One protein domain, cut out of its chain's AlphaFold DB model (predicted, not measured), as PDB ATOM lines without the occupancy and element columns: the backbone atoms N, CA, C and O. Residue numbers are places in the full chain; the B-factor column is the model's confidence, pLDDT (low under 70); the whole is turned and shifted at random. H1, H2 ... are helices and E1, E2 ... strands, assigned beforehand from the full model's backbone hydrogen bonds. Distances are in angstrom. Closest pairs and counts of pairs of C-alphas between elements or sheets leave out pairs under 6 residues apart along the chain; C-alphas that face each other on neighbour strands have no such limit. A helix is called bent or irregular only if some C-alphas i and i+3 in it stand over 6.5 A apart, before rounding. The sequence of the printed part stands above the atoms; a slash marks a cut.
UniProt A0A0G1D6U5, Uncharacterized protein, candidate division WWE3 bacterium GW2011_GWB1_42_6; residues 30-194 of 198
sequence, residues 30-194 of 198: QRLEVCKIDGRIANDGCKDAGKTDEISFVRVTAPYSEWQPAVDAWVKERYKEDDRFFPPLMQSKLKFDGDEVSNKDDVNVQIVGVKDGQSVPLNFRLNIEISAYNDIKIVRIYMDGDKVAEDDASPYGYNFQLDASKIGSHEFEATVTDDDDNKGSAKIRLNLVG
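AT A GLANCE: This is residues 30 to 194 of the 198 residues of an uncharacterized protein of candidate division WWE3 bacterium GW2011_GWB1_42_6 (UniProt A0A0G1D6U5). What does the model look like? It is a sandwich: a curled sheet of five strands, E4 E10 E9 E6 E7, has a smaller sheet, E3 E5 E8, face to face with it, and H2 crosses the smaller sheet's other face. Toward one end E1 and E2 pair as a small ribbon with short H1 near it, away from the sandwich's strands. What is it made of? The printed part has 165 residues with two named helices and ten named strands, in the order E1 H1 E2 H2 E3 E4 E5 E6 E7 E8 E9 E10; the class is mixed, helices and strands, the large sheet is mixed and the other two are antiparallel. How large is it? It is compact, with a radius of gyration of the C-alphas of 16.1 A, yet elongated, spanning 53 by 33 by 27 A.

IN THESE COORDINATES: Where is the largest sheet? Its strands in order are E4, residues 119 to 121; E10, 183 to 193, 31.8 A long; E9, 168 to 178, 32.6 A; E6, 136 to 143, 21.1 A; and E7, 146 to 151. E10 ends at C-alpha 193 (137.665, 107.355, 153.273). Where are the others? E3 is residues 108 to 112, E5 123 to 131, 26.7 A, and E8 157 to 161. E1, residues 30 to 35, begins at C-alpha 30 (110.561, 116.486, 163.645); H1 is 44 to 48, E2 52 to 58 and H2 65 to 79, 20.6 A.

HOW THE PARTS SIT: How is the large sheet paired? It is strongly twisted; E4 is parallel to E10, with N 120 and O 191 2.9 A apart. Hairpin E9 and E10 has N 172 and O 188 at 2.8 A, antiparallel E9 and E6 have N 175 and O 140 at 2.9 A, and hairpin E6 and E7 has N 141 and O 149 at 2.9 A. What faces it? In the smaller sheet E5 pairs antiparallel with E8, N 126 to O 158 2.9 A, and with E3, N 110 to O 129 2.8 A; the parts of the two sheets that face each other are 6.6 A apart centre to centre, with the best planes of those parts 15 degrees apart, and the closest C-alphas of E3 and E10 are those of Val 109 and Ser 185, 5.4 A. Where is H2? It makes two layers with the sheet E3 E5 E8, a helix on one face, over E5 and E8 at a height over the sheet of 7.0 A, across the strands at 76 degrees to E5 on the local plane; its closest C-alphas to E5 are those of Ala 70 and Phe 124, 4.4 A. H2 is only just irregular, C-alphas 66 and 69 being 6.9 A apart, and in H2 9 of 11 O i to N i+4 pairs are within hydrogen-bond range; in H1 every such pair is. What of E1 and E2? They are antiparallel neighbours, N 32 and O 55 2.9 A apart, and the closest C-alphas of E1 and H1 are those of Cys 35 and Cys 46, 5.7 A.

THE WHOLE: Which C-alphas are farthest apart? Those of Gly 98 and Ser 165, 53.1 A. Is there a cut, or a long link? The printed part has no cut; the link from H2 to E3, residues 80 to 107, is long. Where is confidence low? No printed residue is under 70, and the mean pLDDT of the printed part is 96.4.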
ATOM      1  N   GLN A  30     111.321 117.685 163.973       88.69
ATOM      2  CA  GLN A  30     110.561 116.486 163.645       88.69
ATOM      3  C   GLN A  30     109.657 116.128 164.817       88.69
ATOM      4  O   GLN A  30     110.133 115.955 165.933       88.69
ATOM      5  N   ARG A  31     108.353 116.000 164.569       91.19
ATOM      6  CA  ARG A  31     107.420 115.420 165.539       91.19
ATOM      7  C   ARG A  31     107.303 113.932 165.245       91.19
ATOM      8  O   ARG A  31     106.917 113.568 164.134       91.19
ATOM      9  N   LEU A  32     107.665 113.101 166.213       94.62
ATOM     10  CA  LEU A  32     107.632 111.650 166.102       94.62
ATOM     11  C   LEU A  32     106.693 111.076 167.157       94.62
ATOM     12  O   LEU A  32     106.722 111.486 168.315       94.62
ATOM     13  N   GLU A  33     105.883 110.109 166.741       97.56
ATOM     14  CA  GLU A  33     105.167 109.226 167.652       97.56
ATOM     15  C   GLU A  33     106.108 108.073 168.028       97.56
ATOM     16  O   GLU A  33     106.546 107.307 167.162       97.56
ATOM     17  N   VAL A  34     106.464 107.982 169.306       97.81
ATOM     18  CA  VAL A  34     107.407 106.999 169.849       97.81
ATOM     19  C   VAL A  34     106.700 106.025 170.777       97.81
ATOM     20  O   VAL A  34     105.694 106.365 171.395       97.81
ATOM     21  N   CYS A  35     107.211 104.804 170.884       97.94
ATOM     22  CA  CYS A  35     106.740 103.839 171.864       97.94
ATOM     23  C   CYS A  35     107.272 104.220 173.252       97.94
ATOM     24  O   CYS A  35     108.471 104.440 173.414       97.94
ATOM     25  N   LYS A  36     106.401 104.268 174.268       97.00
ATOM     26  CA  LYS A  36     106.787 104.689 175.632       97.00
ATOM     27  C   LYS A  36     107.782 103.749 176.307       97.00
ATOM     28  O   LYS A  36     108.443 104.156 177.251       97.00
ATOM     29  N   ILE A  37     107.814 102.490 175.870       96.75
ATOM     30  CA  ILE A  37     108.584 101.426 176.519       96.75
ATOM     31  C   ILE A  37     110.058 101.512 176.124       96.75
ATOM     32  O   ILE A  37     110.911 101.527 176.995       96.75
ATOM     33  N   ASP A  38     110.358 101.600 174.825       96.88
ATOM     34  CA  ASP A  38     111.737 101.540 174.319       96.88
ATOM     35  C   ASP A  38     112.236 102.860 173.697       96.88
ATOM     36  O   ASP A  38     113.377 102.944 173.233       96.88
ATOM     37  N   GLY A  39     111.382 103.890 173.638       96.56
ATOM     38  CA  GLY A  39     111.699 105.200 173.066       96.56
ATOM     39  C   GLY A  39     111.917 105.202 171.548       96.56
ATOM     40  O   GLY A  39     112.395 106.197 171.004       96.56
ATOM     41  N   ARG A  40     111.595 104.110 170.841       98.00
ATOM     42  CA  ARG A  40     111.745 103.986 169.379       98.00
ATOM     43  C   ARG A  40     110.513 104.493 168.651       98.00
ATOM     44  O   ARG A  40     109.467 104.690 169.260       98.00
ATOM     45  N   ILE A  41     110.600 104.681 167.331       98.25
ATOM     46  CA  ILE A  41     109.430 105.075 166.528       98.25
ATOM     47  C   ILE A  41     108.328 104.025 166.729       98.25
ATOM     48  O   ILE A  41     108.575 102.827 166.564       98.25
ATOM     49  N   ALA A  42     107.122 104.465 167.091       98.12
ATOM     50  CA  ALA A  42     106.022 103.572 167.425       98.12
ATOM     51  C   ALA A  42     105.645 102.682 166.232       98.12
ATOM     52  O   ALA A  42     105.366 103.172 165.133       98.12
ATOM     53  N   ASN A  43     105.617 101.371 166.467       97.44
ATOM     54  CA  ASN A  43     105.017 100.412 165.546       97.44
ATOM     55  C   ASN A  43     103.504 100.290 165.812       97.44
ATOM     56  O   ASN A  43     102.986 100.893 166.754       97.44
ATOM     57  N   ASP A  44     102.803  99.508 164.992       97.44
ATOM     58  CA  ASP A  44     101.351  99.330 165.128       97.44
ATOM     59  C   ASP A  44     100.967  98.738 166.495       97.44
ATOM     60  O   ASP A  44     100.028  99.211 167.119       97.44
ATOM     61  N   GLY A  45     101.763  97.806 167.032       96.31
ATOM     62  CA  GLY A  45     101.523  97.223 168.357       96.31
ATOM     63  C   GLY A  45     101.556  98.251 169.492       96.31
ATOM     64  O   GLY A  45     100.660  98.269 170.331       96.31
ATOM     65  N   CYS A  46     102.539  99.158 169.499       96.25
ATOM     66  CA  CYS A  46     102.593 100.237 170.489       96.25
ATOM     67  C   CYS A  46     101.379 101.170 170.378       96.25
ATOM     68  O   CYS A  46     100.872 101.629 171.403       96.25
ATOM     69  N   LYS A  47     100.919 101.457 169.152       96.56
ATOM     70  CA  LYS A  47      99.758 102.323 168.893       96.56
ATOM     71  C   LYS A  47      98.464 101.677 169.366       96.56
ATOM     72  O   LYS A  47      97.711 102.311 170.101       96.56
ATOM     73  N   ASP A  48      98.245 100.419 168.998       96.31
ATOM     74  CA  ASP A  48      97.046  99.660 169.354       96.31
ATOM     75  C   ASP A  48      96.933  99.471 170.875       96.31
ATOM     76  O   ASP A  48      95.846  99.619 171.432       96.31
ATOM     77  N   ALA A  49      98.062  99.257 171.563       95.25
ATOM     78  CA  ALA A  49      98.138  99.169 173.026       95.25
ATOM     79  C   ALA A  49      98.072 100.539 173.746       95.25
ATOM     80  O   ALA A  49      98.223 100.623 174.970       95.25
ATOM     81  N   GLY A  50      97.940 101.649 173.007       95.31
ATOM     82  CA  GLY A  50      97.947 103.007 173.567       95.31
ATOM     83  C   GLY A  50      99.246 103.369 174.304       95.31
ATOM     84  O   GLY A  50      99.249 104.216 175.201       95.31
ATOM     85  N   LYS A  51     100.360 102.711 173.963       96.25
ATOM     86  CA  LYS A  51     101.693 102.905 174.555       96.25
ATOM     87  C   LYS A  51     102.553 103.817 173.683       96.25
ATOM     88  O   LYS A  51     103.734 103.532 173.481       96.25
ATOM     89  N   THR A  52     101.992 104.927 173.205       97.25
ATOM     90  CA  THR A  52     102.723 105.922 172.408       97.25
ATOM     91  C   THR A  52     102.737 107.309 173.036       97.25
ATOM     92  O   THR A  52     101.785 107.709 173.706       97.25
ATOM     93  N   ASP A  53     103.836 108.031 172.834       96.94
ATOM     94  CA  ASP A  53     103.983 109.452 173.150       96.94
ATOM     95  C   ASP A  53     104.380 110.223 171.889       96.94
ATOM     96  O   ASP A  53     105.102 109.717 171.032       96.94
ATOM     97  N   GLU A  54     103.933 111.470 171.776       95.19
ATOM     98  CA  GLU A  54     104.365 112.365 170.705       95.19
ATOM     99  C   GLU A  54     105.447 113.312 171.213       95.19
ATOM    100  O   GLU A  54     105.203 114.153 172.081       95.19
ATOM    101  N   ILE A  55     106.643 113.202 170.642       91.69
ATOM    102  CA  ILE A  55     107.810 113.983 171.050       91.69
ATOM    103  C   ILE A  55     108.314 114.800 169.862       91.69
ATOM    104  O   ILE A  55     108.337 114.342 168.718       91.69
ATOM    105  N   SER A  56     108.711 116.043 170.136       91.88
ATOM    106  CA  SER A  56     109.374 116.901 169.155       91.88
ATOM    107  C   SER A  56     110.887 116.825 169.325       91.88
ATOM    108  O   SER A  56     111.416 117.168 170.381       91.88
ATOM    109  N   PHE A  57     111.569 116.418 168.263       92.88
ATOM    110  CA  PHE A  57     113.016 116.291 168.175       92.88
ATOM    111  C   PHE A  57     113.621 117.335 167.233       92.88
ATOM    112  O   PHE A  57     112.948 117.903 166.368       92.88
ATOM    113  N   VAL A  58     114.927 117.542 167.377       92.31
ATOM    114  CA  VAL A  58     115.781 118.329 166.491       92.31
ATOM    115  C   VAL A  58     116.761 117.386 165.808       92.31
ATOM    116  O   VAL A  58     117.761 116.971 166.388       92.31
ATOM    117  N   ARG A  59     116.501 117.069 164.543       93.25
ATOM    118  CA  ARG A  59     117.410 116.296 163.703       93.25
ATOM    119  C   ARG A  59     118.301 117.225 162.898       93.25
ATOM    120  O   ARG A  59     117.895 117.739 161.859       93.25
ATOM    121  N   VAL A  60     119.536 117.409 163.351       93.56
ATOM    122  CA  VAL A  60     120.539 118.146 162.576       93.56
ATOM    123  C   VAL A  60     120.930 117.307 161.360       93.56
ATOM    124  O   VAL A  60     121.551 116.254 161.492       93.56
ATOM    125  N   THR A  61     120.551 117.760 160.167       91.88
ATOM    126  CA  THR A  61     120.838 117.046 158.920       91.88
ATOM    127  C   THR A  61     122.018 117.649 158.168       91.88
ATOM    128  O   THR A  61     122.154 118.868 158.043       91.88
ATOM    129  N   ALA A  62     122.868 116.777 157.639       91.50
ATOM    130  CA  ALA A  62     123.919 117.138 156.706       91.50
ATOM    131  C   ALA A  62     123.349 117.302 155.284       91.50
ATOM    132  O   ALA A  62     122.402 116.604 154.916       91.50
ATOM    133  N   PRO A  63     123.943 118.170 154.442       88.62
ATOM    134  CA  PRO A  63     123.543 118.297 153.039       88.62
ATOM    135  C   PRO A  63     123.842 117.034 152.213       88.62
ATOM    136  O   PRO A  63     123.197 116.814 151.191       88.62
ATOM    137  N   TYR A  64     124.786 116.201 152.664       88.38
ATOM    138  CA  TYR A  64     125.162 114.944 152.022       88.38
ATOM    139  C   TYR A  64     125.182 113.799 153.036       88.38
ATOM    140  O   TYR A  64     125.643 113.964 154.168       88.38
ATOM    141  N   SER A  65     124.697 112.625 152.628       88.00
ATOM    142  CA  SER A  65     124.551 111.454 153.503       88.00
ATOM    143  C   SER A  65     125.873 110.952 154.087       88.00
ATOM    144  O   SER A  65     125.917 110.520 155.232       88.00
ATOM    145  N   GLU A  66     126.960 111.053 153.328       88.06
ATOM    146  CA  GLU A  66     128.318 110.690 153.732       88.06
ATOM    147  C   GLU A  66     128.872 111.588 154.846       88.06
ATOM    148  O   GLU A  66     129.796 111.193 155.553       88.06
ATOM    149  N   TRP A  67     128.308 112.785 155.036       91.25
ATOM    150  CA  TRP A  67     128.709 113.712 156.098       91.25
ATOM    151  C   TRP A  67     127.847 113.573 157.349       91.25
ATOM    152  O   TRP A  67     128.250 114.045 158.411       91.25
ATOM    153  N   GLN A  68     126.687 112.916 157.252       95.62
ATOM    154  CA  GLN A  68     125.776 112.754 158.382       95.62
ATOM    155  C   GLN A  68     126.456 112.087 159.592       95.62
ATOM    156  O   GLN A  68     126.342 112.647 160.675       95.62
ATOM    157  N   PRO A  69     127.258 111.014 159.451       95.75
ATOM    158  CA  PRO A  69     127.929 110.400 160.602       95.75
ATOM    159  C   PRO A  69     128.910 111.329 161.336       95.75
ATOM    160  O   PRO A  69     129.100 111.207 162.544       95.75
ATOM    161  N   ALA A  70     129.539 112.276 160.631       95.31
ATOM    162  CA  ALA A  70     130.394 113.287 161.256       95.31
ATOM    163  C   ALA A  70     129.565 114.379 161.956       95.31
ATOM    164  O   ALA A  70     129.937 114.850 163.030       95.31
ATOM    165  N   VAL A  71     128.420 114.756 161.374       96.06
ATOM    166  CA  VAL A  71     127.449 115.642 162.031       96.06
ATOM    167  C   VAL A  71     126.905 114.989 163.301       96.06
ATOM    168  O   VAL A  71     126.883 115.641 164.338       96.06
ATOM    169  N   ASP A  72     126.560 113.703 163.265       97.00
ATOM    170  CA  ASP A  72     126.070 112.955 164.427       97.00
ATOM    171  C   ASP A  72     127.120 112.896 165.550       97.00
ATOM    172  O   ASP A  72     126.780 113.044 166.725       97.00
ATOM    173  N   ALA A  73     128.408 112.758 165.201       96.69
ATOM    174  CA  ALA A  73     129.512 112.839 166.163       96.69
ATOM    175  C   ALA A  73     129.543 114.194 166.877       96.69
ATOM    176  O   ALA A  73     129.575 114.247 168.110       96.69
ATOM    177  N   TRP A  74     129.459 115.282 166.106       96.50
ATOM    178  CA  TRP A  74     129.407 116.642 166.637       96.50
ATOM    179  C   TRP A  74     128.153 116.890 167.491       96.50
ATOM    180  O   TRP A  74     128.244 117.508 168.555       96.50
ATOM    181  N   VAL A  75     126.986 116.383 167.071       96.94
ATOM    182  CA  VAL A  75     125.735 116.491 167.840       96.94
ATOM    183  C   VAL A  75     125.875 115.782 169.185       96.94
ATOM    184  O   VAL A  75     125.556 116.390 170.209       96.94
ATOM    185  N   LYS A  76     126.414 114.552 169.217       95.19
ATOM    186  CA  LYS A  76     126.656 113.833 170.478       95.19
ATOM    187  C   LYS A  76     127.564 114.636 171.401       95.19
ATOM    188  O   LYS A  76     127.229 114.800 172.563       95.19
ATOM    189  N   GLU A  77     128.665 115.192 170.912       94.69
ATOM    190  CA  GLU A  77     129.577 115.983 171.751       94.69
ATOM    191  C   GLU A  77     128.917 117.243 172.321       94.69
ATOM    192  O   GLU A  77     129.143 117.598 173.482       94.69
ATOM    193  N   ARG A  78     128.089 117.921 171.520       95.56
ATOM    194  CA  ARG A  78     127.533 119.230 171.874       95.56
ATOM    195  C   ARG A  78     126.238 119.168 172.681       95.56
ATOM    196  O   ARG A  78     125.963 120.124 173.414       95.56
ATOM    197  N   TYR A  79     125.468 118.093 172.525       94.38
ATOM    198  CA  TYR A  79     124.110 117.950 173.057       94.38
ATOM    199  C   TYR A  79     123.888 116.635 173.816       94.38
ATOM    200  O   TYR A  79     122.744 116.265 174.017       94.38
ATOM    201  N   LYS A  80     124.938 115.934 174.275       91.50
ATOM    202  CA  LYS A  80     124.835 114.635 174.990       91.50
ATOM    203  C   LYS A  80     123.838 114.569 176.160       91.50
ATOM    204  O   LYS A  80     123.509 113.466 176.562       91.50
ATOM    205  N   GLU A  81     123.441 115.707 176.729       91.69
ATOM    206  CA  GLU A  81     122.526 115.804 177.879       91.69
ATOM    207  C   GLU A  81     121.093 116.192 177.467       91.69
ATOM    208  O   GLU A  81     120.231 116.355 178.325       91.69
ATOM    209  N   ASP A  82     120.838 116.391 176.169       92.69
ATOM    210  CA  ASP A  82     119.541 116.803 175.632       92.69
ATOM    211  C   ASP A  82     119.036 115.787 174.603       92.69
ATOM    212  O   ASP A  82     119.360 115.847 173.411       92.69
ATOM    213  N   ASP A  83     118.192 114.868 175.073       92.12
ATOM    214  CA  ASP A  83     117.621 113.773 174.281       92.12
ATOM    215  C   ASP A  83     116.829 114.248 173.056       92.12
ATOM    216  O   ASP A  83     116.693 113.521 172.070       92.12
ATOM    217  N   ARG A  84     116.369 115.506 173.049       92.19
ATOM    218  CA  ARG A  84     115.645 116.082 171.908       92.19
ATOM    219  C   ARG A  84     116.506 116.140 170.648       92.19
ATOM    220  O   ARG A  84     115.946 116.221 169.560       92.19
ATOM    221  N   PHE A  85     117.833 116.096 170.757       94.94
ATOM    222  CA  PHE A  85     118.744 116.091 169.605       94.94
ATOM    223  C   PHE A  85     119.016 114.697 169.026       94.94
ATOM    224  O   PHE A  85     119.716 114.586 168.017       94.94
ATOM    225  N   PHE A  86     118.455 113.642 169.621       95.69
ATOM    226  CA  PHE A  86     118.687 112.258 169.211       95.69
ATOM    227  C   PHE A  86     117.370 111.561 168.843       95.69
ATOM    228  O   PHE A  86     116.952 110.626 169.526       95.69
ATOM    229  N   PRO A  87     116.691 112.011 167.768       96.25
ATOM    230  CA  PRO A  87     115.489 111.344 167.292       96.25
ATOM    231  C   PRO A  87     115.788 109.885 166.933       96.25
ATOM    232  O   PRO A  87     116.765 109.643 166.215       96.25
ATOM    233  N   PRO A  88     114.937 108.931 167.350       97.44
ATOM    234  CA  PRO A  88     115.082 107.549 166.935       97.44
ATOM    235  C   PRO A  88     114.885 107.424 165.421       97.44
ATOM    236  O   PRO A  88     114.028 108.074 164.820       97.44
ATOM    237  N   LEU A  89     115.676 106.557 164.803       96.62
ATOM    238  CA  LEU A  89     115.598 106.159 163.400       96.62
ATOM    239  C   LEU A  89     115.047 104.737 163.254       96.62
ATOM    240  O   LEU A  89     114.569 104.362 162.180       96.62
ATOM    241  N   MET A  90     115.109 103.947 164.324       97.50
ATOM    242  CA  MET A  90     114.572 102.599 164.385       97.50
ATOM    243  C   MET A  90     113.097 102.628 164.801       97.50
ATOM    244  O   MET A  90     112.689 103.359 165.703       97.50
ATOM    245  N   GLN A  91     112.292 101.784 164.155       98.19
ATOM    246  CA  GLN A  91     110.962 101.434 164.651       98.19
ATOM    247  C   GLN A  91     111.056 100.372 165.741       98.19
ATOM    248  O   GLN A  91     111.841  99.426 165.611       98.19
ATOM    249  N   SER A  92     110.199 100.493 166.754       98.31
ATOM    250  CA  SER A  92     110.072  99.502 167.816       98.31
ATOM    251  C   SER A  92     109.831  98.102 167.237       98.31
ATOM    252  O   SER A  92     109.070  97.903 166.282       98.31
ATOM    253  N   LYS A  93     110.518  97.119 167.813       98.44
ATOM    254  CA  LYS A  93     110.398  95.686 167.528       98.44
ATOM    255  C   LYS A  93     109.658  94.941 168.638       98.44
ATOM    256  O   LYS A  93     109.557  93.716 168.570       98.44
ATOM    257  N   LEU A  94     109.107  95.667 169.610       98.00
ATOM    258  CA  LEU A  94     108.217  95.107 170.617       98.00
ATOM    259  C   LEU A  94     106.943  94.579 169.956       98.00
ATOM    260  O   LEU A  94     106.358  95.214 169.075       98.00
ATOM    261  N   LYS A  95     106.528  93.396 170.388       97.75
ATOM    262  CA  LYS A  95     105.287  92.734 170.004       97.75
ATOM    263  C   LYS A  95     104.362  92.738 171.205       97.75
ATOM    264  O   LYS A  95     104.813  92.575 172.335       97.75
ATOM    265  N   PHE A  96     103.075  92.887 170.936       96.69
ATOM    266  CA  PHE A  96     102.051  93.000 171.964       96.69
ATOM    267  C   PHE A  96     101.015  91.887 171.802       96.69
ATOM    268  O   PHE A  96     100.687  91.504 170.678       96.69
ATOM    269  N   ASP A  97     100.536  91.364 172.925       94.00
ATOM    270  CA  ASP A  97      99.316  90.565 173.027       94.00
ATOM    271  C   ASP A  97      98.340  91.332 173.929       94.00
ATOM    272  O   ASP A  97      98.522  91.423 175.145       94.00
ATOM    273  N   GLY A  98      97.376  92.013 173.307       91.69
ATOM    274  CA  GLY A  98      96.634  93.085 173.969       91.69
ATOM    275  C   GLY A  98      97.568  94.229 174.377       91.69
ATOM    276  O   GLY A  98      98.276  94.779 173.539       91.69
ATOM    277  N   ASP A  99      97.586  94.561 175.668       92.06
ATOM    278  CA  ASP A  99      98.401  95.656 176.213       92.06
ATOM    279  C   ASP A  99      99.758  95.191 176.775       92.06
ATOM    280  O   ASP A  99     100.547  96.011 177.261       92.06
ATOM    281  N   GLU A 100     100.038  93.885 176.742       95.62
ATOM    282  CA  GLU A 100     101.255  93.298 177.301       95.62
ATOM    283  C   GLU A 100     102.291  92.995 176.221       95.62
ATOM    284  O   GLU A 100     101.981  92.444 175.165       95.62
ATOM    285  N   VAL A 101     103.557  93.312 176.507       97.31
ATOM    286  CA  VAL A 101     104.675  92.946 175.630       97.31
ATOM    287  C   VAL A 101     104.902  91.438 175.696       97.31
ATOM    288  O   VAL A 101     105.147  90.896 176.775       97.31
ATOM    289  N   SER A 102     104.857  90.766 174.548       97.06
ATOM    290  CA  SER A 102     104.980  89.308 174.443       97.06
ATOM    291  C   SER A 102     106.408  88.820 174.199       97.06
ATOM    292  O   SER A 102     106.705  87.658 174.457       97.06
ATOM    293  N   ASN A 103     107.312  89.690 173.740       97.62
ATOM    294  CA  ASN A 103     108.706  89.356 173.442       97.62
ATOM    295  C   ASN A 103     109.700  90.100 174.348       97.62
ATOM    296  O   ASN A 103     110.599  90.785 173.873       97.62
ATOM    297  N   LYS A 104     109.518  89.980 175.668       97.56
ATOM    298  CA  LYS A 104     110.314  90.722 176.662       97.56
ATOM    299  C   LYS A 104     111.809  90.384 176.632       97.56
ATOM    300  O   LYS A 104     112.617  91.264 176.894       97.56
ATOM    301  N   ASP A 105     112.146  89.162 176.226       98.12
ATOM    302  CA  ASP A 105     113.529  88.678 176.162       98.12
ATOM    303  C   ASP A 105     114.232  89.020 174.828       98.12
ATOM    304  O   ASP A 105     115.415  88.726 174.639       98.12
ATOM    305  N   ASP A 106     113.525  89.632 173.866       98.44
ATOM    306  CA  ASP A 106     114.110  90.008 172.577       98.44
ATOM    307  C   ASP A 106     114.915  91.314 172.699       98.44
ATOM    308  O   ASP A 106     114.364  92.382 172.976       98.44
ATOM    309  N   VAL A 107     116.200  91.268 172.338       98.69
ATOM    310  CA  VAL A 107     117.047  92.460 172.176       98.69
ATOM    311  C   VAL A 107     117.312  92.693 170.691       98.69
ATOM    312  O   VAL A 107     118.152  92.040 170.068       98.69
ATOM    313  N   ASN A 108     116.595  93.645 170.094       98.69
ATOM    314  CA  ASN A 108     116.747  93.984 168.681       98.69
ATOM    315  C   ASN A 108     117.706  95.163 168.525       98.69
ATOM    316  O   ASN A 108     117.406  96.261 168.984       98.69
ATOM    317  N   VAL A 109     118.824  94.955 167.832       98.75
ATOM    318  CA  VAL A 109     119.878  95.966 167.653       98.75
ATOM    319  C   VAL A 109     119.911  96.427 166.200       98.75
ATOM    320  O   VAL A 109     119.817  95.612 165.281       98.75
ATOM    321  N   GLN A 110     120.065  97.729 165.972       98.69
ATOM    322  CA  GLN A 110     120.297  98.299 164.647       98.69
ATOM    323  C   GLN A 110     121.413  99.334 164.681       98.69
ATOM    324  O   GLN A 110     121.450 100.210 165.541       98.69
ATOM    325  N   ILE A 111     122.296  99.260 163.687       98.62
ATOM    326  CA  ILE A 111     123.224 100.346 163.380       98.62
ATOM    327  C   ILE A 111     122.500 101.291 162.421       98.62
ATOM    328  O   ILE A 111     122.092 100.878 161.335       98.62
ATOM    329  N   VAL A 112     122.306 102.542 162.835       97.75
ATOM    330  CA  VAL A 112     121.444 103.511 162.140       97.75
ATOM    331  C   VAL A 112     122.225 104.722 161.632       97.75
ATOM    332  O   VAL A 112     123.360 104.979 162.026       97.75
ATOM    333  N   GLY A 113     121.614 105.493 160.729       94.81
ATOM    334  CA  GLY A 113     122.232 106.688 160.136       94.81
ATOM    335  C   GLY A 113     123.274 106.393 159.048       94.81
ATOM    336  O   GLY A 113     123.737 107.315 158.380       94.81
ATOM    337  N   VAL A 114     123.585 105.116 158.816       96.75
ATOM    338  CA  VAL A 114     124.480 104.626 157.763       96.75
ATOM    339  C   VAL A 114     123.857 103.446 157.014       96.75
ATOM    340  O   VAL A 114     122.895 102.836 157.481       96.75
ATOM    341  N   LYS A 115     124.395 103.129 155.832       96.62
ATOM    342  CA  LYS A 115     124.004 101.975 155.008       96.62
ATOM    343  C   LYS A 115     125.188 101.048 154.771       96.62
ATOM    344  O   LYS A 115     126.332 101.492 154.766       96.62
ATOM    345  N   ASP A 116     124.903  99.771 154.533       97.81
ATOM    346  CA  ASP A 116     125.946  98.803 154.203       97.81
ATOM    347  C   ASP A 116     126.707  99.229 152.934       97.81
ATOM    348  O   ASP A 116     126.117  99.687 151.952       97.81
ATOM    349  N   GLY A 117     128.034  99.165 152.995       96.62
ATOM    350  CA  GLY A 117     128.953  99.646 151.967       96.62
ATOM    351  C   GLY A 117     129.092 101.172 151.869       96.62
ATOM    352  O   GLY A 117     129.834 101.652 151.006       96.62
ATOM    353  N   GLN A 118     128.421 101.960 152.718       95.75
ATOM    354  CA  GLN A 118     128.512 103.422 152.675       95.75
ATOM    355  C   GLN A 118     129.941 103.905 152.947       95.75
ATOM    356  O   GLN A 118     130.648 103.376 153.805       95.75
ATOM    357  N   SER A 119     130.353 104.950 152.224       95.31
ATOM    358  CA  SER A 119     131.589 105.669 152.529       95.31
ATOM    359  C   SER A 119     131.382 106.622 153.703       95.31
ATOM    360  O   SER A 119     130.449 107.428 153.686       95.31
ATOM    361  N   VAL A 120     132.251 106.536 154.706       95.56
ATOM    362  CA  VAL A 120     132.239 107.404 155.890       95.56
ATOM    363  C   VAL A 120     133.643 107.966 156.141       95.56
ATOM    364  O   VAL A 120     134.637 107.326 155.783       95.56
ATOM    365  N   PRO A 121     133.757 109.175 156.708       95.06
ATOM    366  CA  PRO A 121     135.057 109.763 157.007       95.06
ATOM    367  C   PRO A 121     135.767 109.032 158.151       95.06
ATOM    368  O   PRO A 121     135.152 108.296 158.912       95.06
ATOM    369  N   LEU A 122     137.066 109.294 158.322       95.56
ATOM    370  CA  LEU A 122     137.868 108.746 159.429       95.56
ATOM    371  C   LEU A 122     137.411 109.206 160.828       95.56
ATOM    372  O   LEU A 122     137.691 108.533 161.816       95.56
ATOM    373  N   ASN A 123     136.712 110.342 160.900       95.56
ATOM    374  CA  ASN A 123     136.095 110.852 162.122       95.56
ATOM    375  C   ASN A 123     134.579 110.805 161.957       95.56
ATOM    376  O   ASN A 123     134.019 111.604 161.203       95.56
ATOM    377  N   PHE A 124     133.922 109.868 162.628       97.12
ATOM    378  CA  PHE A 124     132.486 109.658 162.481       97.12
ATOM    379  C   PHE A 124     131.889 109.001 163.721       97.12
ATOM    380  O   PHE A 124     132.597 108.360 164.495       97.12
ATOM    381  N   ARG A 125     130.573 109.129 163.896       97.62
ATOM    382  CA  ARG A 125     129.831 108.388 164.912       97.62
ATOM    383  C   ARG A 125     129.174 107.157 164.312       97.62
ATOM    384  O   ARG A 125     128.471 107.251 163.308       97.62
ATOM    385  N   LEU A 126     129.356 106.016 164.967       98.44
ATOM    386  CA  LEU A 126     128.532 104.832 164.754       98.44
ATOM    387  C   LEU A 126     127.346 104.899 165.722       98.44
ATOM    388  O   LEU A 126     127.540 104.778 166.931       98.44
ATOM    389  N   ASN A 127     126.138 105.140 165.210       98.31
ATOM    390  CA  ASN A 127     124.925 105.211 166.027       98.31
ATOM    391  C   ASN A 127     124.301 103.822 166.179       98.31
ATOM    392  O   ASN A 127     124.137 103.110 165.184       98.31
ATOM    393  N   ILE A 128     123.916 103.463 167.402       98.75
ATOM    394  CA  ILE A 128     123.287 102.178 167.707       98.75
ATOM    395  C   ILE A 128     121.938 102.452 168.364       98.75
ATOM    396  O   ILE A 128     121.851 103.185 169.348       98.75
ATOM    397  N   GLU A 129     120.887 101.856 167.817       98.62
ATOM    398  CA  GLU A 129     119.552 101.876 168.402       98.62
ATOM    399  C   GLU A 129     119.121 100.473 168.787       98.62
ATOM    400  O   GLU A 129     119.448  99.492 168.114       98.62
ATOM    401  N   ILE A 130     118.414 100.389 169.910       98.69
ATOM    402  CA  ILE A 130     118.025  99.129 170.526       98.69
ATOM    403  C   ILE A 130     116.536  99.197 170.838       98.69
ATOM    404  O   ILE A 130     116.075 100.159 171.452       98.69
ATOM    405  N   SER A 131     115.799  98.181 170.405       98.56
ATOM    406  CA  SER A 131     114.429  97.928 170.841       98.56
ATOM    407  C   SER A 131     114.433  96.669 171.694       98.56
ATOM    408  O   SER A 131     114.683  95.569 171.192       98.56
ATOM    409  N   ALA A 132     114.207  96.868 172.984       98.31
ATOM    410  CA  ALA A 132     114.132  95.843 174.009       98.31
ATOM    411  C   ALA A 132     113.097  96.282 175.049       98.31
ATOM    412  O   ALA A 132     112.770  97.468 175.136       98.31
ATOM    413  N   TYR A 133     112.552  95.327 175.796       98.00
ATOM    414  CA  TYR A 133     111.637  95.631 176.897       98.00
ATOM    415  C   TYR A 133     112.393  96.076 178.154       98.00
ATOM    416  O   TYR A 133     111.944  96.987 178.843       98.00
ATOM    417  N   ASN A 134     113.522  95.426 178.435       98.00
ATOM    418  CA  ASN A 134     114.372  95.728 179.578       98.00
ATOM    419  C   ASN A 134     115.376  96.839 179.264       98.00
ATOM    420  O   ASN A 134     115.768  97.046 178.109       98.00
ATOM    421  N   ASP A 135     115.839  97.496 180.326       97.62
ATOM    422  CA  ASP A 135     116.913  98.475 180.256       97.62
ATOM    423  C   ASP A 135     118.232  97.822 179.825       97.62
ATOM    424  O   ASP A 135     118.509  96.643 180.074       97.62
ATOM    425  N   ILE A 136     119.057  98.600 179.125       98.19
ATOM    426  CA  ILE A 136     120.302  98.101 178.552       98.19
ATOM    427  C   ILE A 136     121.438  98.257 179.549       98.19
ATOM    428  O   ILE A 136     121.829  99.370 179.897       98.19
ATOM    429  N   LYS A 137     122.040  97.124 179.896       98.25
ATOM    430  CA  LYS A 137     123.206  97.031 180.769       98.25
ATOM    431  C   LYS A 137     124.476  97.524 180.093       98.25
ATOM    432  O   LYS A 137     125.267  98.237 180.701       98.25
ATOM    433  N   ILE A 138     124.733  97.075 178.859       98.56
ATOM    434  CA  ILE A 138     125.969  97.418 178.146       98.56
ATOM    435  C   ILE A 138     125.872  97.182 176.636       98.56
ATOM    436  O   ILE A 138     125.385  96.147 176.169       98.56
ATOM    437  N   VAL A 139     126.445  98.107 175.871       98.81
ATOM    438  CA  VAL A 139     126.724  97.972 174.439       98.81
ATOM    439  C   VAL A 139     128.227  97.829 174.244       98.81
ATOM    440  O   VAL A 139     129.009  98.599 174.791       98.81
ATOM    441  N   ARG A 140     128.661  96.846 173.456       98.81
ATOM    442  CA  ARG A 140     130.065  96.641 173.081       98.81
ATOM    443  C   ARG A 140     130.224  96.806 171.588       98.81
ATOM    444  O   ARG A 140     129.460  96.232 170.816       98.81
ATOM    445  N   ILE A 141     131.231  97.567 171.195       98.81
ATOM    446  CA  ILE A 141     131.447  97.966 169.808       98.81
ATOM    447  C   ILE A 141     132.775  97.390 169.344       98.81
ATOM    448  O   ILE A 141     133.778  97.458 170.061       98.81
ATOM    449  N   TYR A 142     132.767  96.824 168.143       98.81
ATOM    450  CA  TYR A 142     133.893  96.133 167.539       98.81
ATOM    451  C   TYR A 142     134.157  96.672 166.135       98.81
ATOM    452  O   TYR A 142     133.231  97.074 165.426       98.81
ATOM    453  N   MET A 143     135.424  96.637 165.733       98.56
ATOM    454  CA  MET A 143     135.888  96.920 164.379       98.56
ATOM    455  C   MET A 143     136.794  95.766 163.949       98.56
ATOM    456  O   MET A 143     137.771  95.468 164.627       98.56
ATOM    457  N   ASP A 144     136.437  95.086 162.862       98.44
ATOM    458  CA  ASP A 144     137.119  93.885 162.354       98.44
ATOM    459  C   ASP A 144     137.321  92.779 163.410       98.44
ATOM    460  O   ASP A 144     138.307  92.047 163.397       98.44
ATOM    461  N   GLY A 145     136.363  92.651 164.334       98.12
ATOM    462  CA  GLY A 145     136.381  91.668 165.422       98.12
ATOM    463  C   GLY A 145     137.107  92.121 166.694       98.12
ATOM    464  O   GLY A 145     136.901  91.520 167.748       98.12
ATOM    465  N   ASP A 146     137.879  93.209 166.644       98.19
ATOM    466  CA  ASP A 146     138.530  93.779 167.824       98.19
ATOM    467  C   ASP A 146     137.562  94.695 168.578       98.19
ATOM    468  O   ASP A 146     136.958  95.596 167.993       98.19
ATOM    469  N   LYS A 147     137.414  94.496 169.895       98.31
ATOM    470  CA  LYS A 147     136.588  95.376 170.736       98.31
ATOM    471  C   LYS A 147     137.256  96.743 170.855       98.31
ATOM    472  O   LYS A 147     138.362  96.838 171.384       98.31
ATOM    473  N   VAL A 148     136.560  97.792 170.435       98.12
ATOM    474  CA  VAL A 148     137.070  99.172 170.435       98.12
ATOM    475  C   VAL A 148     136.443 100.044 171.517       98.12
ATOM    476  O   VAL A 148     137.086 100.985 171.974       98.12
ATOM    477  N   ALA A 149     135.216  99.741 171.949       98.12
ATOM    478  CA  ALA A 149     134.520 100.532 172.959       98.12
ATOM    479  C   ALA A 149     133.450  99.728 173.707       98.12
ATOM    480  O   ALA A 149     132.979  98.687 173.237       98.12
ATOM    481  N   GLU A 150     133.060 100.254 174.865       98.12
ATOM    482  CA  GLU A 150     131.838  99.892 175.576       98.12
ATOM    483  C   GLU A 150     131.067 101.182 175.902       98.12
ATOM    484  O   GLU A 150     131.688 102.225 176.107       98.12
ATOM    485  N   ASP A 151     129.739 101.113 175.898       97.56
ATOM    486  CA  ASP A 151     128.838 102.241 176.145       97.56
ATOM    487  C   ASP A 151     127.618 101.755 176.937       97.56
ATOM    488  O   ASP A 151     126.928 100.820 176.521       97.56
ATOM    489  N   ASP A 152     127.379 102.358 178.095       95.81
ATOM    490  CA  ASP A 152     126.283 102.047 179.017       95.81
ATOM    491  C   ASP A 152     125.234 103.170 179.079       95.81
ATOM    492  O   ASP A 152     124.245 103.050 179.801       95.81
ATOM    493  N   ALA A 153     125.390 104.238 178.284       94.00
ATOM    494  CA  ALA A 153     124.528 105.411 178.350       94.00
ATOM    495  C   ALA A 153     123.927 105.786 176.987       94.00
ATOM    496  O   ALA A 153     124.610 106.185 176.041       94.00
ATOM    497  N   SER A 154     122.594 105.756 176.918       93.44
ATOM    498  CA  SER A 154     121.848 106.255 175.762       93.44
ATOM    499  C   SER A 154     122.144 107.750 175.495       93.44
ATOM    500  O   SER A 154     122.398 108.507 176.432       93.44
ATOM    501  N   PRO A 155     122.129 108.218 174.230       96.06
ATOM    502  CA  PRO A 155     122.046 107.435 172.996       96.06
ATOM    503  C   PRO A 155     123.334 106.650 172.737       96.06
ATOM    504  O   PRO A 155     124.422 107.242 172.707       96.06
ATOM    505  N   TYR A 156     123.184 105.351 172.469       98.06
ATOM    506  CA  TYR A 156     124.299 104.423 172.318       98.06
ATOM    507  C   TYR A 156     125.095 104.665 171.035       98.06
ATOM    508  O   TYR A 156     124.565 105.103 170.000       98.06
ATOM    509  N   GLY A 157     126.396 104.408 171.094       97.62
ATOM    510  CA  GLY A 157     127.276 104.491 169.938       97.62
ATOM    511  C   GLY A 157     128.707 104.855 170.293       97.62
ATOM    512  O   GLY A 157     129.094 104.920 171.453       97.62
ATOM    513  N   TYR A 158     129.506 105.141 169.272       98.31
ATOM    514  CA  TYR A 158     130.896 105.537 169.478       98.31
ATOM    515  C   TYR A 158     131.359 106.551 168.444       98.31
ATOM    516  O   TYR A 158     131.102 106.388 167.251       98.31
ATOM    517  N   ASN A 159     132.048 107.593 168.916       97.75
ATOM    518  CA  ASN A 159     132.716 108.575 168.068       97.75
ATOM    519  C   ASN A 159     134.122 108.055 167.744       97.75
ATOM    520  O   ASN A 159     135.032 108.140 168.566       97.75
ATOM    521  N   PHE A 160     134.297 107.523 166.539       97.69
ATOM    522  CA  PHE A 160     135.585 107.080 166.031       97.69
ATOM    523  C   PHE A 160     136.477 108.270 165.666       97.69
ATOM    524  O   PHE A 160     136.021 109.242 165.060       97.69
ATOM    525  N   GLN A 161     137.764 108.140 165.987       96.06
ATOM    526  CA  GLN A 161     138.842 109.003 165.510       96.06
ATOM    527  C   GLN A 161     139.959 108.113 164.970       96.06
ATOM    528  O   GLN A 161     140.778 107.594 165.727       96.06
ATOM    529  N   LEU A 162     139.938 107.867 163.662       95.75
ATOM    530  CA  LEU A 162     140.834 106.921 163.002       95.75
ATOM    531  C   LEU A 162     141.906 107.649 162.191       95.75
ATOM    532  O   LEU A 162     141.708 108.758 161.695       95.75
ATOM    533  N   ASP A 163     143.059 107.009 162.038       94.69
ATOM    534  CA  ASP A 163     144.137 107.515 161.197       94.69
ATOM    535  C   ASP A 163     144.051 106.968 159.758       94.69
ATOM    536  O   ASP A 163     143.298 106.041 159.452       94.69
ATOM    537  N   ALA A 164     144.840 107.546 158.850       94.94
ATOM    538  CA  ALA A 164     144.799 107.210 157.426       94.94
ATOM    539  C   ALA A 164     145.190 105.752 157.103       94.94
ATOM    540  O   ALA A 164     144.860 105.275 156.019       94.94
ATOM    541  N   SER A 165     145.853 105.025 158.013       95.44
ATOM    542  CA  SER A 165     146.140 103.593 157.830       95.44
ATOM    543  C   SER A 165     144.884 102.720 157.885       95.44
ATOM    544  O   SER A 165     144.905 101.591 157.403       95.44
ATOM    545  N   LYS A 166     143.782 103.252 158.429       96.75
ATOM    546  CA  LYS A 166     142.469 102.604 158.487       96.75
ATOM    547  C   LYS A 166     141.597 102.916 157.269       96.75
ATOM    548  O   LYS A 166     140.415 102.620 157.279       96.75
ATOM    549  N   ILE A 167     142.130 103.547 156.222       97.00
ATOM    550  CA  ILE A 167     141.376 103.726 154.973       97.00
ATOM    551  C   ILE A 167     141.148 102.355 154.334       97.00
ATOM    552  O   ILE A 167     142.092 101.597 154.113       97.00
ATOM    553  N   GLY A 168     139.897 102.058 153.988       97.56
ATOM    554  CA  GLY A 168     139.520 100.763 153.444       97.56
ATOM    555  C   GLY A 168     138.154 100.291 153.915       97.56
ATOM    556  O   GLY A 168     137.369 101.042 154.487       97.56
ATOM    557  N   SER A 169     137.853  99.031 153.618       98.31
ATOM    558  CA  SER A 169     136.570  98.414 153.937       98.31
ATOM    559  C   SER A 169     136.660  97.647 155.252       98.31
ATOM    560  O   SER A 169     137.461  96.716 155.343       98.31
ATOM    561  N   HIS A 170     135.810  97.993 156.215       98.62
ATOM    562  CA  HIS A 170     135.837  97.462 157.580       98.62
ATOM    563  C   HIS A 170     134.462  96.950 158.011       98.62
ATOM    564  O   HIS A 170     133.433  97.503 157.607       98.62
ATOM    565  N   GLU A 171     134.443  95.889 158.817       98.75
ATOM    566  CA  GLU A 171     133.222  95.414 159.478       98.75
ATOM    567  C   GLU A 171     133.107  96.056 160.860       98.75
ATOM    568  O   GLU A 171     134.038  95.998 161.662       98.75
ATOM    569  N   PHE A 172     131.948  96.639 161.145       98.81
ATOM    570  CA  PHE A 172     131.595  97.161 162.457       98.81
ATOM    571  C   PHE A 172     130.503  96.289 163.058       98.81
ATOM    572  O   PHE A 172     129.534  95.940 162.381       98.81
ATOM    573  N   GLU A 173     130.646  95.966 164.336       98.81
ATOM    574  CA  GLU A 173     129.686  95.156 165.075       98.81
ATOM    575  C   GLU A 173     129.333  95.826 166.400       98.81
ATOM    576  O   GLU A 173     130.195  96.365 167.093       98.81
ATOM    577  N   ALA A 174     128.055  95.762 166.755       98.81
ATOM    578  CA  ALA A 174     127.548  96.106 168.070       98.81
ATOM    579  C   ALA A 174     126.944  94.854 168.704       98.81
ATOM    580  O   ALA A 174     126.064  94.234 168.107       98.81
ATOM    581  N   THR A 175     127.383  94.497 169.909       98.75
ATOM    582  CA  THR A 175     126.724  93.483 170.740       98.75
ATOM    583  C   THR A 175     126.139  94.146 171.975       98.75
ATOM    584  O   THR A 175     126.727  95.065 172.541       98.75
ATOM    585  N   VAL A 176     124.953  93.710 172.371       98.81
ATOM    586  CA  VAL A 176     124.165  94.335 173.431       98.81
ATOM    587  C   VAL A 176     123.795  93.278 174.453       98.81
ATOM    588  O   VAL A 176     123.532  92.126 174.102       98.81
ATOM    589  N   THR A 177     123.812  93.659 175.723       98.69
ATOM    590  CA  THR A 177     123.259  92.870 176.824       98.69
ATOM    591  C   THR A 177     122.329  93.768 177.634       98.69
ATOM    592  O   THR A 177     122.717  94.897 177.942       98.69
ATOM    593  N   ASP A 178     121.118  93.299 177.925       98.44
ATOM    594  CA  ASP A 178     120.164  93.981 178.809       98.44
ATOM    595  C   ASP A 178     120.387  93.590 180.286       98.44
ATOM    596  O   ASP A 178     121.309  92.827 180.606       98.44
ATOM    597  N   ASP A 179     119.596  94.150 181.198       97.88
ATOM    598  CA  ASP A 179     119.721  93.882 182.638       97.88
ATOM    599  C   ASP A 179     119.335  92.452 183.057       97.88
ATOM    600  O   ASP A 179     119.826  91.971 184.081       97.88
ATOM    601  N   ASP A 180     118.564  91.740 182.229       98.19
ATOM    602  CA  ASP A 180     118.194  90.330 182.419       98.19
ATOM    603  C   ASP A 180     119.150  89.364 181.681       98.19
ATOM    604  O   ASP A 180     118.895  88.164 181.567       98.19
ATOM    605  N   ASP A 181     120.289  89.875 181.202       98.31
ATOM    606  CA  ASP A 181     121.319  89.159 180.446       98.31
ATOM    607  C   ASP A 181     120.860  88.597 179.075       98.31
ATOM    608  O   ASP A 181     121.582  87.795 178.457       98.31
ATOM    609  N   ASN A 182     119.729  89.070 178.538       98.62
ATOM    610  CA  ASN A 182     119.333  88.848 177.148       98.62
ATOM    611  C   ASN A 182     120.273  89.596 176.201       98.62
ATOM    612  O   ASN A 182     120.902  90.596 176.558       98.62
ATOM    613  N   LYS A 183     120.411  89.099 174.966       98.56
ATOM    614  CA  LYS A 183     121.450  89.566 174.038       98.56
ATOM    615  C   LYS A 183     120.937  89.785 172.633       98.56
ATOM    616  O   LYS A 183     120.124  89.022 172.123       98.56
ATOM    617  N   GLY A 184     121.521  90.784 171.985       98.69
ATOM    618  CA  GLY A 184     121.310  91.087 170.577       98.69
ATOM    619  C   GLY A 184     122.593  91.581 169.929       98.69
ATOM    620  O   GLY A 184     123.544  91.971 170.613       98.69
ATOM    621  N   SER A 185     122.638  91.572 168.601       98.75
ATOM    622  CA  SER A 185     123.754  92.153 167.863       98.75
ATOM    623  C   SER A 185     123.348  92.665 166.489       98.75
ATOM    624  O   SER A 185     122.322  92.276 165.930       98.75
ATOM    625  N   ALA A 186     124.170  93.560 165.952       98.81
ATOM    626  CA  ALA A 186     124.065  94.059 164.592       98.81
ATOM    627  C   ALA A 186     125.461  94.229 163.992       98.81
ATOM    628  O   ALA A 186     126.408  94.583 164.696       98.81
ATOM    629  N   LYS A 187     125.569  94.007 162.681       98.69
ATOM    630  CA  LYS A 187     126.797  94.197 161.906       98.69
ATOM    631  C   LYS A 187     126.527  95.061 160.689       98.69
ATOM    632  O   LYS A 187     125.427  95.032 160.138       98.69
ATOM    633  N   ILE A 188     127.543  95.791 160.257       98.69
ATOM    634  CA  ILE A 188     127.520  96.558 159.016       98.69
ATOM    635  C   ILE A 188     128.927  96.655 158.442       98.69
ATOM    636  O   ILE A 188     129.908  96.737 159.184       98.69
ATOM    637  N   ARG A 189     129.042  96.695 157.118       98.75
ATOM    638  CA  ARG A 189     130.298  97.009 156.447       98.75
ATOM    639  C   ARG A 189     130.310  98.473 156.033       98.75
ATOM    640  O   ARG A 189     129.384  98.926 155.369       98.75
ATOM    641  N   LEU A 190     131.358  99.216 156.379       98.00
ATOM    642  CA  LEU A 190     131.542 100.608 155.951       98.00
ATOM    643  C   LEU A 190     132.894 100.775 155.260       98.00
ATOM    644  O   LEU A 190     133.843 100.033 155.514       98.00
ATOM    645  N   ASN A 191     132.976 101.765 154.376       97.31
ATOM    646  CA  ASN A 191     134.199 102.110 153.664       97.31
ATOM    647  C   ASN A 191     134.762 103.417 154.233       97.31
ATOM    648  O   ASN A 191     134.204 104.492 154.025       97.31
ATOM    649  N   LEU A 192     135.867 103.324 154.965       96.25
ATOM    650  CA  LEU A 192     136.558 104.472 155.535       96.25
ATOM    651  C   LEU A 192     137.326 105.207 154.441       96.25
ATOM    652  O   LEU A 192     138.189 104.628 153.778       96.25
ATOM    653  N   VAL A 193     137.020 106.492 154.266       94.25
ATOM    654  CA  VAL A 193     137.665 107.355 153.273       94.25
ATOM    655  C   VAL A 193     138.360 108.535 153.943       94.25
ATOM    656  O   VAL A 193     137.848 109.154 154.878       94.25
ATOM    657  N   GLY A 194     139.556 108.864 153.453       86.00
ATOM    658  CA  GLY A 194     140.232 110.100 153.826       86.00
ATOM    659  C   GLY A 194     139.563 111.300 153.156       86.00
ATOM    660  O   GLY A 194     139.123 111.212 152.010       86.00
TER     661      GLY A 194